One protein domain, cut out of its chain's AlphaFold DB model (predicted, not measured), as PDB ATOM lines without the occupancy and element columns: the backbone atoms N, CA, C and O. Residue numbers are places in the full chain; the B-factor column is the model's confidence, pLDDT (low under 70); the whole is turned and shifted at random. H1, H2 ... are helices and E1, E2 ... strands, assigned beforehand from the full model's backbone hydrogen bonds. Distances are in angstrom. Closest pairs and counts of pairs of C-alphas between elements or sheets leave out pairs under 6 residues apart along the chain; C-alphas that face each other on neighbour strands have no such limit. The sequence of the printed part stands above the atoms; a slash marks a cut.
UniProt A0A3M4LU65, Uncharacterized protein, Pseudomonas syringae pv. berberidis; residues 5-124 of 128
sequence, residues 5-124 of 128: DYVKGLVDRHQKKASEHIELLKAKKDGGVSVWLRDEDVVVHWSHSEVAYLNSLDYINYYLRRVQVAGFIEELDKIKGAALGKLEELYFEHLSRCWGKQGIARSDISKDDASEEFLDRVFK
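Overview. This is residues 5 to 124 of the 128 residues of an uncharacterized protein of Pseudomonas syringae pv. berberidis (UniProt A0A3M4LU65). What shape do these atoms make? The model is an elongated, L-like body: H1 and H3 run alongside each other in opposite ways, and H4 stands off at about a right angle from the beginning of H1, with H5 and the long link before it at that far end. At the other end, a tiny sheet of E1 and E2 sits next to H2 and the beginning of H3. What is the make-up? The 120 printed residues, mostly helix by class, have five named helices and two antiparallel strands, in the order H1, E1, H2, E2, H3, H4, H5. The whole is only just compact, close to loose, with a radius of gyration of the C-alphas of 16.3 A and spans of 53 by 28 by 19 A.

Arrangement. How is the sheet paired? E1, residues 36 to 38, and E2, residues 66 to 68, are antiparallel at 150 degrees, with N 37 and O 67 within hydrogen-bond range at 2.9 A. Residues 60 to 61 also pair, antiparallel, with residues 66 to 67 of E2. What is near the sheet? The closest C-alphas of E2 and H2, residues 40 to 46, are those of Arg 66 and Val 43, 6.8 A apart. How do the helices meet? H1, residues 5 to 27, and H3, residues 69 to 81, touch, closest at the C-alphas of Gln 15 and Lys 80, 4.8 A, at an only just steep tilt of 37 degrees, opposite ways. H4, residues 84 to 102, touches H1 with residues 84 to 91 alone, about perpendicular at 73 degrees, closest at the C-alphas of Leu 87 and Val 11, 6.4 A. H5, residues 116 to 122, touches H4 about perpendicular at 81 degrees, closest at the C-alphas of Val 122 and Ser 96, 5.0 A. What of the backbones? In H1, H2, H3, H4 and H5 every O i to N i+4 pair is within hydrogen-bond range.

Along the chain. Where does H1 lie? It runs 33.2 A, from C-alpha 5 at (288.050, 294.611, 346.626) to C-alpha 27 at (276.326, 286.279, 316.693). How long are the others? H4 measures 27.2 A and H3 18.0 A, H2 and H5 9.9 A each, E2 6.9 A and E1 6.8 A. H5 ends at C-alpha 122, (299.492, 302.154, 342.933).

Size, cuts and confidence. How far does it reach? The two C-alphas farthest apart, those of Gly 31 and Ser 107, are 54.1 A apart. Is it continuous? The printed part has no cut, and the links H2 to E2 and H4 to H5 are long. Where is confidence low? Residues 30 to 34 and 55 to 56 have pLDDT under 70, while the mean of the printed part is 88.8.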
ATOM      1  N   ASP A   5     289.295 295.297 346.988       96.19
ATOM      2  CA  ASP A   5     288.050 294.611 346.626       96.19
ATOM      3  C   ASP A   5     287.311 295.308 345.480       96.19
ATOM      4  O   ASP A   5     286.710 294.639 344.638       96.19
ATOM      5  N   TYR A   6     287.412 296.640 345.390       94.25
ATOM      6  CA  TYR A   6     286.934 297.380 344.225       94.25
ATOM      7  C   TYR A   6     287.622 296.898 342.944       94.25
ATOM      8  O   TYR A   6     286.936 296.587 341.970       94.25
ATOM      9  N   VAL A   7     288.956 296.783 342.958       94.00
ATOM     10  CA  VAL A   7     289.739 296.337 341.793       94.00
ATOM     11  C   VAL A   7     289.410 294.893 341.427       94.00
ATOM     12  O   VAL A   7     289.156 294.610 340.261       94.00
ATOM     13  N   LYS A   8     289.321 293.989 342.409       94.69
ATOM     14  CA  LYS A   8     288.909 292.595 342.176       94.69
ATOM     15  C   LYS A   8     287.536 292.513 341.516       94.69
ATOM     16  O   LYS A   8     287.370 291.830 340.510       94.69
ATOM     17  N   GLY A   9     286.561 293.250 342.049       94.62
ATOM     18  CA  GLY A   9     285.220 293.306 341.477       94.62
ATOM     19  C   GLY A   9     285.194 293.941 340.085       94.62
ATOM     20  O   GLY A   9     284.384 293.551 339.249       94.62
ATOM     21  N   LEU A  10     286.064 294.916 339.817       92.56
ATOM     22  CA  LEU A  10     286.212 295.531 338.499       92.56
ATOM     23  C   LEU A  10     286.763 294.526 337.475       92.56
ATOM     24  O   LEU A  10     286.161 294.342 336.419       92.56
ATOM     25  N   VAL A  11     287.844 293.828 337.822       92.94
ATOM     26  CA  VAL A  11     288.464 292.790 336.988       92.94
ATOM     27  C   VAL A  11     287.478 291.662 336.676       92.94
ATOM     28  O   VAL A  11     287.329 291.296 335.510       92.94
ATOM     29  N   ASP A  12     286.757 291.158 337.682       94.12
ATOM     30  CA  ASP A  12     285.735 290.120 337.496       94.12
ATOM     31  C   ASP A  12     284.644 290.570 336.507       94.12
ATOM     32  O   ASP A  12     284.318 289.865 335.544       94.12
ATOM     33  N   ARG A  13     284.148 291.810 336.655       93.19
ATOM     34  CA  ARG A  13     283.187 292.396 335.705       93.19
ATOM     35  C   ARG A  13     283.748 292.470 334.288       93.19
ATOM     36  O   ARG A  13     283.001 292.192 333.352       93.19
ATOM     37  N   HIS A  14     285.020 292.822 334.108       92.50
ATOM     38  CA  HIS A  14     285.640 292.888 332.781       92.50
ATOM     39  C   HIS A  14     285.785 291.514 332.133       92.50
ATOM     40  O   HIS A  14     285.504 291.380 330.944       92.50
ATOM     41  N   GLN A  15     286.139 290.474 332.888       92.94
ATOM     42  CA  GLN A  15     286.194 289.109 332.350       92.94
ATOM     43  C   GLN A  15     284.809 288.583 331.964       92.94
ATOM     44  O   GLN A  15     284.633 287.973 330.900       92.94
ATOM     45  N   LYS A  16     283.798 288.875 332.787       94.75
ATOM     46  CA  LYS A  16     282.406 288.565 332.459       94.75
ATOM     47  C   LYS A  16     281.957 289.308 331.198       94.75
ATOM     48  O   LYS A  16     281.434 288.683 330.278       94.75
ATOM     49  N   LYS A  17     282.233 290.612 331.108       94.50
ATOM     50  CA  LYS A  17     281.922 291.438 329.931       94.50
ATOM     51  C   LYS A  17     282.658 290.987 328.677       94.50
ATOM     52  O   LYS A  17     282.067 291.009 327.603       94.50
ATOM     53  N   ALA A  18     283.899 290.520 328.796       94.25
ATOM     54  CA  ALA A  18     284.628 289.924 327.682       94.25
ATOM     55  C   ALA A  18     283.877 288.703 327.146       94.25
ATOM     56  O   ALA A  18     283.610 288.630 325.951       94.25
ATOM     57  N   SER A  19     283.450 287.801 328.033       95.25
ATOM     58  CA  SER A  19     282.665 286.618 327.658       95.25
ATOM     59  C   SER A  19     281.350 286.991 326.964       95.25
ATOM     60  O   SER A  19     281.043 286.457 325.902       95.25
ATOM     61  N   GLU A  20     280.600 287.940 327.530       95.56
ATOM     62  CA  GLU A  20     279.339 288.435 326.961       95.56
ATOM     63  C   GLU A  20     279.544 289.051 325.567       95.56
ATOM     64  O   GLU A  20     278.835 288.713 324.617       95.56
ATOM     65  N   HIS A  21     280.529 289.940 325.428       94.50
ATOM     66  CA  HIS A  21     280.776 290.667 324.185       94.50
ATOM     67  C   HIS A  21     281.377 289.765 323.097       94.50
ATOM     68  O   HIS A  21     281.074 289.974 321.927       94.50
ATOM     69  N   ILE A  22     282.139 288.720 323.447       93.75
ATOM     70  CA  ILE A  22     282.579 287.702 322.480       93.75
ATOM     71  C   ILE A  22     281.371 287.025 321.826       93.75
ATOM     72  O   ILE A  22     281.286 286.978 320.599       93.75
ATOM     73  N   GLU A  23     280.437 286.503 322.622       93.31
ATOM     74  CA  GLU A  23     279.277 285.776 322.094       93.31
ATOM     75  C   GLU A  23     278.363 286.693 321.275       93.31
ATOM     76  O   GLU A  23     277.908 286.327 320.189       93.31
ATOM     77  N   LEU A  24     278.182 287.931 321.734       92.00
ATOM     78  CA  LEU A  24     277.427 288.950 321.017       92.00
ATOM     79  C   LEU A  24     278.063 289.298 319.661       92.00
ATOM     80  O   LEU A  24     277.364 289.361 318.650       92.00
ATOM     81  N   LEU A  25     279.382 289.498 319.608       90.56
ATOM     82  CA  LEU A  25     280.088 289.827 318.366       90.56
ATOM     83  C   LEU A  25     280.127 288.645 317.391       90.56
ATOM     84  O   LEU A  25     279.975 288.853 316.187       90.56
ATOM     85  N   LYS A  26     280.265 287.408 317.890       89.31
ATOM     86  CA  LYS A  26     280.144 286.190 317.071       89.31
ATOM     87  C   LYS A  26     278.762 286.078 316.435       89.31
ATOM     88  O   LYS A  26     278.678 285.791 315.246       89.31
ATOM     89  N   ALA A  27     277.698 286.346 317.193       87.88
ATOM     90  CA  ALA A  27     276.326 286.279 316.693       87.88
ATOM     91  C   ALA A  27     276.026 287.318 315.599       87.88
ATOM     92  O   ALA A  27     275.161 287.094 314.759       87.88
ATOM     93  N   LYS A  28     276.741 288.451 315.592       83.38
ATOM     94  CA  LYS A  28     276.588 289.513 314.585       83.38
ATOM     95  C   LYS A  28     277.493 289.343 313.357       83.38
ATOM     96  O   LYS A  28     277.409 290.148 312.430       83.38
ATOM     97  N   LYS A  29     278.387 288.348 313.346       74.44
ATOM     98  CA  LYS A  29     279.315 288.102 312.237       74.44
ATOM     99  C   LYS A  29     278.651 287.233 311.163       74.44
ATOM    100  O   LYS A  29     278.610 286.013 311.293       74.44
ATOM    101  N   ASP A  30     278.236 287.847 310.057       59.00
ATOM    102  CA  ASP A  30     277.900 287.121 308.828       59.00
ATOM    103  C   ASP A  30     279.186 286.714 308.087       59.00
ATOM    104  O   ASP A  30     279.796 287.504 307.365       59.00
ATOM    105  N   GLY A  31     279.618 285.463 308.259       56.38
ATOM    106  CA  GLY A  31     280.704 284.869 307.471       56.38
ATOM    107  C   GLY A  31     282.128 285.331 307.829       56.38
ATOM    108  O   GLY A  31     282.364 286.315 308.522       56.38
ATOM    109  N   GLY A  32     283.123 284.554 307.389       51.19
ATOM    110  CA  GLY A  32     284.511 284.555 307.883       51.19
ATOM    111  C   GLY A  32     285.381 285.797 307.635       51.19
ATOM    112  O   GLY A  32     286.551 285.766 308.009       51.19
ATOM    113  N   VAL A  33     284.865 286.881 307.053       56.06
ATOM    114  CA  VAL A  33     285.659 288.085 306.743       56.06
ATOM    115  C   VAL A  33     285.838 288.949 308.002       56.06
ATOM    116  O   VAL A  33     284.977 288.976 308.880       56.06
ATOM    117  N   SER A  34     286.976 289.639 308.127       63.66
ATOM    118  CA  SER A  34     287.162 290.664 309.161       63.66
ATOM    119  C   SER A  34     286.242 291.852 308.864       63.66
ATOM    120  O   SER A  34     286.487 292.627 307.941       63.66
ATOM    121  N   VAL A  35     285.137 291.947 309.605       84.62
ATOM    122  CA  VAL A  35     284.106 292.978 309.441       84.62
ATOM    123  C   VAL A  35     284.231 294.004 310.565       84.62
ATOM    124  O   VAL A  35     284.456 293.652 311.723       84.62
ATOM    125  N   TRP A  36     284.055 295.280 310.221       89.56
ATOM    126  CA  TRP A  36     283.811 296.338 311.197       89.56
ATOM    127  C   TRP A  36     282.314 296.411 311.492       89.56
ATOM    128  O   TRP A  36     281.535 296.781 310.612       89.56
ATOM    129  N   LEU A  37     281.909 296.091 312.718       90.12
ATOM    130  CA  LEU A  37     280.506 296.128 313.132       90.12
ATOM    131  C   LEU A  37     280.218 297.347 313.987       90.12
ATOM    132  O   LEU A  37     281.031 297.714 314.830       90.12
ATOM    133  N   ARG A  38     279.049 297.961 313.786       89.56
ATOM    134  CA  ARG A  38     278.574 299.019 314.675       89.56
ATOM    135  C   ARG A  38     278.027 298.392 315.954       89.56
ATOM    136  O   ARG A  38     277.046 297.654 315.895       89.56
ATOM    137  N   ASP A  39     278.640 298.716 317.083       91.12
ATOM    138  CA  ASP A  39     278.223 298.221 318.390       91.12
ATOM    139  C   ASP A  39     278.555 299.232 319.486       91.12
ATOM    140  O   ASP A  39     279.702 299.378 319.897       91.12
ATOM    141  N   GLU A  40     277.551 299.984 319.920       90.50
ATOM    142  CA  GLU A  40     277.761 301.070 320.872       90.50
ATOM    143  C   GLU A  40     278.050 300.578 322.287       90.50
ATOM    144  O   GLU A  40     278.892 301.171 322.950       90.50
ATOM    145  N   ASP A  41     277.420 299.489 322.727       91.81
ATOM    146  CA  ASP A  41     277.637 298.950 324.075       91.81
ATOM    147  C   ASP A  41     279.074 298.438 324.223       91.81
ATOM    148  O   ASP A  41     279.801 298.814 325.147       91.81
ATOM    149  N   VAL A  42     279.538 297.678 323.226       91.25
ATOM    150  CA  VAL A  42     280.921 297.200 323.176       91.25
ATOM    151  C   VAL A  42     281.897 298.378 323.124       91.25
ATOM    152  O   VAL A  42     282.838 298.436 323.915       91.25
ATOM    153  N   VAL A  43     281.671 299.345 322.232       91.19
ATOM    154  CA  VAL A  43     282.562 300.506 322.079       91.19
ATOM    155  C   VAL A  43     282.638 301.326 323.362       91.19
ATOM    156  O   VAL A  43     283.737 301.676 323.788       91.19
ATOM    157  N   VAL A  44     281.497 301.643 323.974       90.81
ATOM    158  CA  VAL A  44     281.436 302.490 325.171       90.81
ATOM    159  C   VAL A  44     282.115 301.804 326.349       90.81
ATOM    160  O   VAL A  44     282.924 302.441 327.017       90.81
ATOM    161  N   HIS A  45     281.850 300.513 326.574       91.12
ATOM    162  CA  HIS A  45     282.466 299.778 327.677       91.12
ATOM    163  C   HIS A  45     283.992 299.732 327.549       91.12
ATOM    164  O   HIS A  45     284.711 300.084 328.480       91.12
ATOM    165  N   TRP A  46     284.489 299.322 326.383       91.06
ATOM    166  CA  TRP A  46     285.909 299.030 326.189       91.06
ATOM    167  C   TRP A  46     286.763 300.256 325.835       91.06
ATOM    168  O   TRP A  46     287.986 300.191 325.921       91.06
ATOM    169  N   SER A  47     286.139 301.391 325.499       87.88
ATOM    170  CA  SER A  47     286.834 302.687 325.385       87.88
ATOM    171  C   SER A  47     286.900 303.450 326.709       87.88
ATOM    172  O   SER A  47     287.538 304.502 326.776       87.88
ATOM    173  N   HIS A  48     286.210 302.983 327.753       87.62
ATOM    174  CA  HIS A  48     286.179 303.676 329.034       87.62
ATOM    175  C   HIS A  48     287.555 303.630 329.711       87.62
ATOM    176  O   HIS A  48     288.235 302.604 329.686       87.62
ATOM    177  N   SER A  49     287.966 304.726 330.353       79.25
ATOM    178  CA  SER A  49     289.298 304.857 330.970       79.25
ATOM    179  C   SER A  49     289.580 303.785 332.025       79.25
ATOM    180  O   SER A  49     290.713 303.330 332.148       79.25
ATOM    181  N   GLU A  50     288.544 303.336 332.735       79.94
ATOM    182  CA  GLU A  50     288.646 302.252 333.722       79.94
ATOM    183  C   GLU A  50     288.987 300.890 333.115       79.94
ATOM    184  O   GLU A  50     289.433 300.023 333.853       79.94
ATOM    185  N   VAL A  51     288.802 300.705 331.804       83.25
ATOM    186  CA  VAL A  51     289.065 299.449 331.075       83.25
ATOM    187  C   VAL A  51     290.191 299.616 330.054       83.25
ATOM    188  O   VAL A  51     290.811 298.639 329.647       83.25
ATOM    189  N   ALA A  52     290.521 300.857 329.681       73.50
ATOM    190  CA  ALA A  52     291.558 301.212 328.710       73.50
ATOM    191  C   ALA A  52     292.975 300.747 329.096       73.50
ATOM    192  O   ALA A  52     293.897 300.807 328.281       73.50
ATOM    193  N   TYR A  53     293.173 300.268 330.327       77.19
ATOM    194  CA  TYR A  53     294.392 299.562 330.719       77.19
ATOM    195  C   TYR A  53     294.572 298.216 329.998       77.19
ATOM    196  O   TYR A  53     295.684 297.691 329.940       77.19
ATOM    197  N   LEU A  54     293.499 297.686 329.410       72.31
ATOM    198  CA  LEU A  54     293.477 296.496 328.577       72.31
ATOM    199  C   LEU A  54     293.639 296.931 327.115       72.31
ATOM    200  O   LEU A  54     292.846 297.719 326.601       72.31
ATOM    201  N   ASN A  55     294.702 296.448 326.467       66.81
ATOM    202  CA  ASN A  55     295.230 296.901 325.173       66.81
ATOM    203  C   ASN A  55     294.306 296.587 323.972       66.81
ATOM    204  O   ASN A  55     294.651 295.808 323.090       66.81
ATOM    205  N   SER A  56     293.107 297.162 323.967       66.44
ATOM    206  CA  SER A  56     291.989 296.773 323.099       66.44
ATOM    207  C   SER A  56     291.539 297.886 322.138       66.44
ATOM    208  O   SER A  56     290.661 297.680 321.300       66.44
ATOM    209  N   LEU A  57     292.178 299.060 322.216       70.25
ATOM    210  CA  LEU A  57     291.761 300.277 321.512       70.25
ATOM    211  C   LEU A  57     291.981 300.223 319.995       70.25
ATOM    212  O   LEU A  57     291.192 300.809 319.262       70.25
ATOM    213  N   ASP A  58     292.983 299.487 319.509       82.25
ATOM    214  CA  ASP A  58     293.294 299.420 318.069       82.25
ATOM    215  C   ASP A  58     292.166 298.786 317.238       82.25
ATOM    216  O   ASP A  58     292.053 299.003 316.030       82.25
ATOM    217  N   TYR A  59     291.285 298.033 317.895       88.56
ATOM    218  CA  TYR A  59     290.135 297.388 317.274       88.56
ATOM    219  C   TYR A  59     288.839 298.175 317.461       88.56
ATOM    220  O   TYR A  59     287.812 297.779 316.912       88.56
ATOM    221  N   ILE A  60     288.859 299.276 318.214       90.38
ATOM    222  CA  ILE A  60     287.683 300.084 318.521       90.38
ATOM    223  C   ILE A  60     287.813 301.447 317.850       90.38
ATOM    224  O   ILE A  60     288.707 302.237 318.129       90.38
ATOM    225  N   ASN A  61     286.838 301.782 317.014       89.88
ATOM    226  CA  ASN A  61     286.637 303.142 316.549       89.88
ATOM    227  C   ASN A  61     285.503 303.791 317.347       89.88
ATOM    228  O   ASN A  61     284.325 303.606 317.029       89.88
ATOM    229  N   TYR A  62     285.873 304.572 318.365       88.25
ATOM    230  CA  TYR A  62     284.923 305.260 319.240       88.25
ATOM    231  C   TYR A  62     283.983 306.200 318.470       88.25
ATOM    232  O   TYR A  62     282.763 306.121 318.608       88.25
ATOM    233  N   TYR A  63     284.538 307.039 317.589       88.81
ATOM    234  CA  TYR A  63     283.774 308.044 316.844       88.81
ATOM    235  C   TYR A  63     282.756 307.430 315.883       88.81
ATOM    236  O   TYR A  63     281.627 307.905 315.777       88.81
ATOM    237  N   LEU A  64     283.136 306.352 315.195       90.75
ATOM    238  CA  LEU A  64     282.245 305.635 314.281       90.75
ATOM    239  C   LEU A  64     281.372 304.598 314.996       90.75
ATOM    240  O   LEU A  64     280.502 304.002 314.358       90.75
ATOM    241  N   ARG A  65     281.592 304.387 316.300       92.19
ATOM    242  CA  ARG A  65     280.969 303.340 317.119       92.19
ATOM    243  C   ARG A  65     281.137 301.958 316.498       92.19
ATOM    244  O   ARG A  65     280.172 301.200 316.423       92.19
ATOM    245  N   ARG A  66     282.339 301.650 316.000       91.75
ATOM    246  CA  ARG A  66     282.634 300.388 315.309       91.75
ATOM    247  C   ARG A  66     283.721 299.578 315.996       91.75
ATOM    248  O   ARG A  66     284.634 300.149 316.577       91.75
ATOM    249  N   VAL A  67     283.649 298.262 315.834       91.69
ATOM    250  CA  VAL A  67     284.637 297.300 316.328       91.69
ATOM    251  C   VAL A  67     285.098 296.394 315.193       91.69
ATOM    252  O   VAL A  67     284.266 295.879 314.444       91.69
ATOM    253  N   GLN A  68     286.409 296.192 315.061       91.62
ATOM    254  CA  GLN A  68     287.001 295.176 314.192       91.62
ATOM    255  C   GLN A  68     286.806 293.821 314.875       91.62
ATOM    256  O   GLN A  68     287.430 293.536 315.889       91.62
ATOM    257  N   VAL A  69     285.885 293.003 314.361       89.62
ATOM    258  CA  VAL A  69     285.350 291.861 315.120       89.62
ATOM    259  C   VAL A  69     286.392 290.786 315.416       89.62
ATOM    260  O   VAL A  69     286.460 290.307 316.543       89.62
ATOM    261  N   ALA A  70     287.164 290.366 314.413       88.12
ATOM    262  CA  ALA A  70     288.028 289.193 314.538       88.12
ATOM    263  C   ALA A  70     289.155 289.424 315.556       88.12
ATOM    264  O   ALA A  70     289.278 288.678 316.522       88.12
ATOM    265  N   GLY A  71     289.911 290.503 315.375       87.62
ATOM    266  CA  GLY A  71     290.994 290.894 316.266       87.62
ATOM    267  C   GLY A  71     290.491 291.339 317.634       87.62
ATOM    268  O   GLY A  71     291.116 291.027 318.640       87.62
ATOM    269  N   PHE A  72     289.316 291.971 317.714       91.62
ATOM    270  CA  PHE A  72     288.768 292.311 319.023       91.62
ATOM    271  C   PHE A  72     288.349 291.078 319.824       91.62
ATOM    272  O   PHE A  72     288.634 291.017 321.014       91.62
ATOM    273  N   ILE A  73     287.725 290.075 319.193       91.88
ATOM    274  CA  ILE A  73     287.418 288.800 319.860       91.88
ATOM    275  C   ILE A  73     288.701 288.141 320.381       91.88
ATOM    276  O   ILE A  73     288.702 287.669 321.514       91.88
ATOM    277  N   GLU A  74     289.791 288.151 319.608       90.31
ATOM    278  CA  GLU A  74     291.083 287.610 320.054       90.31
ATOM    279  C   GLU A  74     291.616 288.331 321.303       90.31
ATOM    280  O   GLU A  74     292.102 287.676 322.227       90.31
ATOM    281  N   GLU A  75     291.490 289.658 321.385       90.75
ATOM    282  CA  GLU A  75     291.853 290.397 322.603       90.75
ATOM    283  C   GLU A  75     290.919 290.097 323.779       90.75
ATOM    284  O   GLU A  75     291.380 289.895 324.905       90.75
ATOM    285  N   LEU A  76     289.608 290.016 323.538       92.62
ATOM    286  CA  LEU A  76     288.648 289.658 324.578       92.62
ATOM    287  C   LEU A  76     288.895 288.246 325.117       92.62
ATOM    288  O   LEU A  76     288.762 288.027 326.320       92.62
ATOM    289  N   ASP A  77     289.290 287.292 324.271       93.00
ATOM    290  CA  ASP A  77     289.608 285.928 324.700       93.00
ATOM    291  C   ASP A  77     290.842 285.892 325.613       93.00
ATOM    292  O   ASP A  77     290.850 285.146 326.597       93.00
ATOM    293  N   LYS A  78     291.846 286.749 325.371       91.38
ATOM    294  CA  LYS A  78     292.986 286.914 326.292       91.38
ATOM    295  C   LYS A  78     292.531 287.436 327.652       91.38
ATOM    296  O   LYS A  78     292.990 286.933 328.672       91.38
ATOM    297  N   ILE A  79     291.619 288.408 327.682       92.00
ATOM    298  CA  ILE A  79     291.080 288.972 328.931       92.00
ATOM    299  C   ILE A  79     290.261 287.917 329.676       92.00
ATOM    300  O   ILE A  79     290.468 287.698 330.869       92.00
ATOM    301  N   LYS A  80     289.376 287.215 328.963       92.38
ATOM    302  CA  LYS A  80     288.560 286.122 329.500       92.38
ATOM    303  C   LYS A  80     289.415 285.009 330.112       92.38
ATOM    304  O   LYS A  80     289.054 284.469 331.149       92.38
ATOM    305  N   GLY A  81     290.522 284.652 329.460       89.94
ATOM    306  CA  GLY A  81     291.420 283.576 329.890       89.94
ATOM    307  C   GLY A  81     292.525 283.994 330.864       89.94
ATOM    308  O   GLY A  81     293.247 283.130 331.360       89.94
ATOM    309  N   ALA A  82     292.702 285.291 331.129       91.25
ATOM    310  CA  ALA A  82     293.765 285.771 332.001       91.25
ATOM    311  C   ALA A  82     293.527 285.375 333.466       91.25
ATOM    312  O   ALA A  82     292.400 285.342 333.960       91.25
ATOM    313  N   ALA A  83     294.613 285.129 334.199       92.88
ATOM    314  CA  ALA A  83     294.537 285.002 335.648       92.88
ATOM    315  C   ALA A  83     294.122 286.347 336.270       92.88
ATOM    316  O   ALA A  83     294.685 287.383 335.911       92.88
ATOM    317  N   LEU A  84     293.204 286.321 337.244       88.50
ATOM    318  CA  LEU A  84     292.699 287.520 337.932       88.50
ATOM    319  C   LEU A  84     293.834 288.431 338.420       88.50
ATOM    320  O   LEU A  84     293.880 289.607 338.066       88.50
ATOM    321  N   GLY A  85     294.822 287.859 339.117       91.00
ATOM    322  CA  GLY A  85     295.969 288.614 339.627       91.00
ATOM    323  C   GLY A  85     296.781 289.324 338.537       91.00
ATOM    324  O   GLY A  85     297.333 290.391 338.787       91.00
ATOM    325  N   LYS A  86     296.807 288.799 337.303       91.19
ATOM    326  CA  LYS A  86     297.498 289.456 336.185       91.19
ATOM    327  C   LYS A  86     296.741 290.686 335.689       91.19
ATOM    328  O   LYS A  86     297.363 291.689 335.346       91.19
ATOM    329  N   LEU A  87     295.412 290.620 335.648       91.38
ATOM    330  CA  LEU A  87     294.580 291.763 335.270       91.38
ATOM    331  C   LEU A  87     294.596 292.847 336.354       91.38
ATOM    332  O   LEU A  87     294.618 294.029 336.021       91.38
ATOM    333  N   GLU A  88     294.647 292.454 337.628       93.12
ATOM    334  CA  GLU A  88     294.857 293.380 338.747       93.12
ATOM    335  C   GLU A  88     296.203 294.111 338.625       93.12
ATOM    336  O   GLU A  88     296.250 295.333 338.740       93.12
ATOM    337  N   GLU A  89     297.297 293.393 338.337       91.94
ATOM    338  CA  GLU A  89     298.616 294.003 338.104       91.94
ATOM    339  C   GLU A  89     298.578 295.054 336.992       91.94
ATOM    340  O   GLU A  89     299.016 296.183 337.208       91.94
ATOM    341  N   LEU A  90     298.006 294.714 335.833       90.25
ATOM    342  CA  LEU A  90     297.895 295.638 334.701       90.25
ATOM    343  C   LEU A  90     297.065 296.881 335.046       90.25
ATOM    344  O   LEU A  90     297.397 297.982 334.603       90.25
ATOM    345  N   TYR A  91     296.005 296.718 335.842       91.75
ATOM    346  CA  TYR A  91     295.208 297.839 336.330       91.75
ATOM    347  C   TYR A  91     296.066 298.794 337.169       91.75
ATOM    348  O   TYR A  91     296.108 299.995 336.893       91.75
ATOM    349  N   PHE A  92     296.798 298.267 338.157       92.81
ATOM    350  CA  PHE A  92     297.656 299.081 339.020       92.81
ATOM    351  C   PHE A  92     298.808 299.737 338.251       92.81
ATOM    352  O   PHE A  92     299.072 300.919 338.466       92.81
ATOM    353  N   GLU A  93     299.454 299.024 337.325       91.56
ATOM    354  CA  GLU A  93     300.510 299.574 336.460       91.56
ATOM    355  C   GLU A  93     299.993 300.735 335.603       91.56
ATOM    356  O   GLU A  93     300.627 301.792 335.505       91.56
ATOM    357  N   HIS A  94     298.819 300.570 334.993       90.19
ATOM    358  CA  HIS A  94     298.207 301.622 334.196       90.19
ATOM    359  C   HIS A  94     297.824 302.830 335.047       90.19
ATOM    360  O   HIS A  94     298.128 303.959 334.657       90.19
ATOM    361  N   LEU A  95     297.180 302.605 336.195       91.00
ATOM    362  CA  LEU A  95     296.757 303.677 337.088       91.00
ATOM    363  C   LEU A  95     297.963 304.462 337.612       91.00
ATOM    364  O   LEU A  95     297.970 305.687 337.517       91.00
ATOM    365  N   SER A  96     299.011 303.759 338.050       92.25
ATOM    366  CA  SER A  96     300.287 304.345 338.476       92.25
ATOM    367  C   SER A  96     300.885 305.238 337.388       92.25
ATOM    368  O   SER A  96     301.193 306.408 337.621       92.25
ATOM    369  N   ARG A  97     300.948 304.741 336.146       90.12
ATOM    370  CA  ARG A  97     301.446 305.509 334.998       90.12
ATOM    371  C   ARG A  97     300.578 306.730 334.679       90.12
ATOM    372  O   ARG A  97     301.117 307.784 334.341       90.12
ATOM    373  N   CYS A  98     299.254 306.601 334.728       89.19
ATOM    374  CA  CYS A  98     298.326 307.701 334.460       89.19
ATOM    375  C   CYS A  98     298.435 308.797 335.521       89.19
ATOM    376  O   CYS A  98     298.582 309.965 335.169       89.19
ATOM    377  N   TRP A  99     298.433 308.423 336.798       91.69
ATOM    378  CA  TRP A  99     298.584 309.358 337.911       91.69
ATOM    379  C   TRP A  99     299.961 310.016 337.927       91.69
ATOM    380  O   TRP A  99     300.043 311.235 338.049       91.69
ATOM    381  N   GLY A 100     301.026 309.255 337.656       91.12
ATOM    382  CA  GLY A 100     302.375 309.798 337.496       91.12
ATOM    383  C   GLY A 100     302.463 310.849 336.384       91.12
ATOM    384  O   GLY A 100     303.035 311.915 336.584       91.12
ATOM    385  N   LYS A 101     301.825 310.612 335.228       91.12
ATOM    386  CA  LYS A 101     301.748 311.605 334.136       91.12
ATOM    387  C   LYS A 101     300.945 312.853 334.500       91.12
ATOM    388  O   LYS A 101     301.213 313.918 333.955       91.12
ATOM    389  N   GLN A 102     299.950 312.713 335.372       92.31
ATOM    390  CA  GLN A 102     299.126 313.821 335.857       92.31
ATOM    391  C   GLN A 102     299.775 314.570 337.029       92.31
ATOM    392  O   GLN A 102     299.231 315.578 337.469       92.31
ATOM    393  N   GLY A 103     300.929 314.105 337.522       93.62
ATOM    394  CA  GLY A 103     301.593 314.691 338.682       93.62
ATOM    395  C   GLY A 103     300.839 314.464 339.993       93.62
ATOM    396  O   GLY A 103     301.067 315.208 340.937       93.62
ATOM    397  N   ILE A 104     299.953 313.464 340.050       93.12
ATOM    398  CA  ILE A 104     299.231 313.093 341.270       93.12
ATOM    399  C   ILE A 104     300.211 312.362 342.187       93.12
ATOM    400  O   ILE A 104     300.678 311.265 341.866       93.12
ATOM    401  N   ALA A 105     300.515 312.958 343.333       92.62
ATOM    402  CA  ALA A 105     301.302 312.344 344.386       92.62
ATOM    403  C   ALA A 105     300.402 311.595 345.376       92.62
ATOM    404  O   ALA A 105     299.223 311.899 345.549       92.62
ATOM    405  N   ARG A 106     300.980 310.633 346.106       93.25
ATOM    406  CA  ARG A 106     300.263 309.910 347.170       93.25
ATOM    407  C   ARG A 106     299.670 310.858 348.219       93.25
ATOM    408  O   ARG A 106     298.587 310.596 348.726       93.25
ATOM    409  N   SER A 107     300.381 311.940 348.539       92.75
ATOM    410  CA  SER A 107     299.946 312.960 349.502       92.75
ATOM    411  C   SER A 107     298.688 313.712 349.079       92.75
ATOM    412  O   SER A 107     298.048 314.322 349.929       92.75
ATOM    413  N   ASP A 108     298.345 313.676 347.792       93.38
ATOM    414  CA  ASP A 108     297.221 314.428 347.235       93.38
ATOM    415  C   ASP A 108     295.889 313.682 347.410       93.38
ATOM    416  O   ASP A 108     294.830 314.228 347.108       93.38
ATOM    417  N   ILE A 109     295.928 312.433 347.889       93.94
ATOM    418  CA  ILE A 109     294.766 311.550 347.988       93.94
ATOM    419  C   ILE A 109     294.372 311.387 349.453       93.94
ATOM    420  O   ILE A 109     295.168 310.941 350.283       93.94
ATOM    421  N   SER A 110     293.121 311.724 349.772       92.50
ATOM    422  CA  SER A 110     292.581 311.537 351.117       92.50
ATOM    423  C   SER A 110     292.415 310.051 351.446       92.50
ATOM    424  O   SER A 110     292.092 309.230 350.585       92.50
ATOM    425  N   LYS A 111     292.527 309.711 352.735       88.56
ATOM    426  CA  LYS A 111     292.207 308.368 353.253       88.56
ATOM    427  C   LYS A 111     290.739 307.980 353.053       88.56
ATOM    428  O   LYS A 111     290.416 306.797 353.072       88.56
ATOM    429  N   ASP A 112     289.865 308.963 352.846       93.69
ATOM    430  CA  ASP A 112     288.451 308.737 352.528       93.69
ATOM    431  C   ASP A 112     288.245 308.362 351.043       93.69
ATOM    432  O   ASP A 112     287.271 307.693 350.674       93.69
ATOM    433  N   ASP A 113     289.192 308.744 350.180       94.44
ATOM    434  CA  ASP A 113     289.130 308.510 348.738       94.44
ATOM    435  C   ASP A 113     289.710 307.149 348.351       94.44
ATOM    436  O   ASP A 113     289.194 306.514 347.426       94.44
ATOM    437  N   ALA A 114     290.726 306.659 349.067       95.69
ATOM    438  CA  ALA A 114     291.367 305.371 348.807       95.69
ATOM    439  C   ALA A 114     291.930 304.716 350.078       95.69
ATOM    440  O   ALA A 114     292.447 305.392 350.964       95.69
ATOM    441  N   SER A 115     291.888 303.381 350.142       95.94
ATOM    442  CA  SER A 115     292.537 302.633 351.221       95.94
ATOM    443  C   SER A 115     294.064 302.657 351.092       95.94
ATOM    444  O   SER A 115     294.608 302.662 349.988       95.94
ATOM    445  N   GLU A 116     294.774 302.597 352.222       94.19
ATOM    446  CA  GLU A 116     296.248 302.570 352.229       94.19
ATOM    447  C   GLU A 116     296.809 301.389 351.427       94.19
ATOM    448  O   GLU A 116     297.748 301.565 350.660       94.19
ATOM    449  N   GLU A 117     296.187 300.209 351.518       94.62
ATOM    450  CA  GLU A 117     296.598 299.033 350.740       94.62
ATOM    451  C   GLU A 117     296.481 299.276 349.224       94.62
ATOM    452  O   GLU A 117     297.340 298.858 348.450       94.62
ATOM    453  N   PHE A 118     295.435 299.982 348.783       95.50
ATOM    454  CA  PHE A 118     295.280 300.366 347.382       95.50
ATOM    455  C   PHE A 118     296.376 301.352 346.963       95.50
ATOM    456  O   PHE A 118     297.023 301.160 345.932       95.50
ATOM    457  N   LEU A 119     296.629 302.376 347.783       94.62
ATOM    458  CA  LEU A 119     297.674 303.367 347.528       94.62
ATOM    459  C   LEU A 119     299.071 302.735 347.499       94.62
ATOM    460  O   LEU A 119     299.873 303.087 346.638       94.62
ATOM    461  N   ASP A 120     299.351 301.760 348.364       93.50
ATOM    462  CA  ASP A 120     300.603 300.995 348.366       93.50
ATOM    463  C   ASP A 120     300.817 300.233 347.058       93.50
ATOM    464  O   ASP A 120     301.944 300.130 346.575       93.50
ATOM    465  N   ARG A 121     299.743 299.708 346.458       93.31
ATOM    466  CA  ARG A 121     299.810 299.020 345.164       93.31
ATOM    467  C   ARG A 121     300.037 299.984 344.003       93.31
ATOM    468  O   ARG A 121     300.831 299.657 343.124       93.31
ATOM    469  N   VAL A 122     299.368 301.140 343.999       93.38
ATOM    470  CA  VAL A 122     299.492 302.154 342.933       93.38
ATOM    471  C   VAL A 122     300.853 302.844 342.973       93.38
ATOM    472  O   VAL A 122     301.535 302.951 341.957       93.38
ATOM    473  N   PHE A 123     301.262 303.292 344.156       91.88
ATOM    474  CA  PHE A 123     302.507 304.020 344.380       91.88
ATOM    475  C   PHE A 123     303.613 303.103 344.878       91.88
ATOM    476  O   PHE A 123     304.412 303.542 345.703       91.88
ATOM    477  N   LYS A 124     303.661 301.840 344.424       84.06
ATOM    478  CA  LYS A 124     304.800 300.960 344.712       84.06
ATOM    479  C   LYS A 124     306.074 301.750 344.425       84.06
ATOM    480  O   LYS A 124     306.385 302.009 343.266       84.06
TER     481      LYS A 124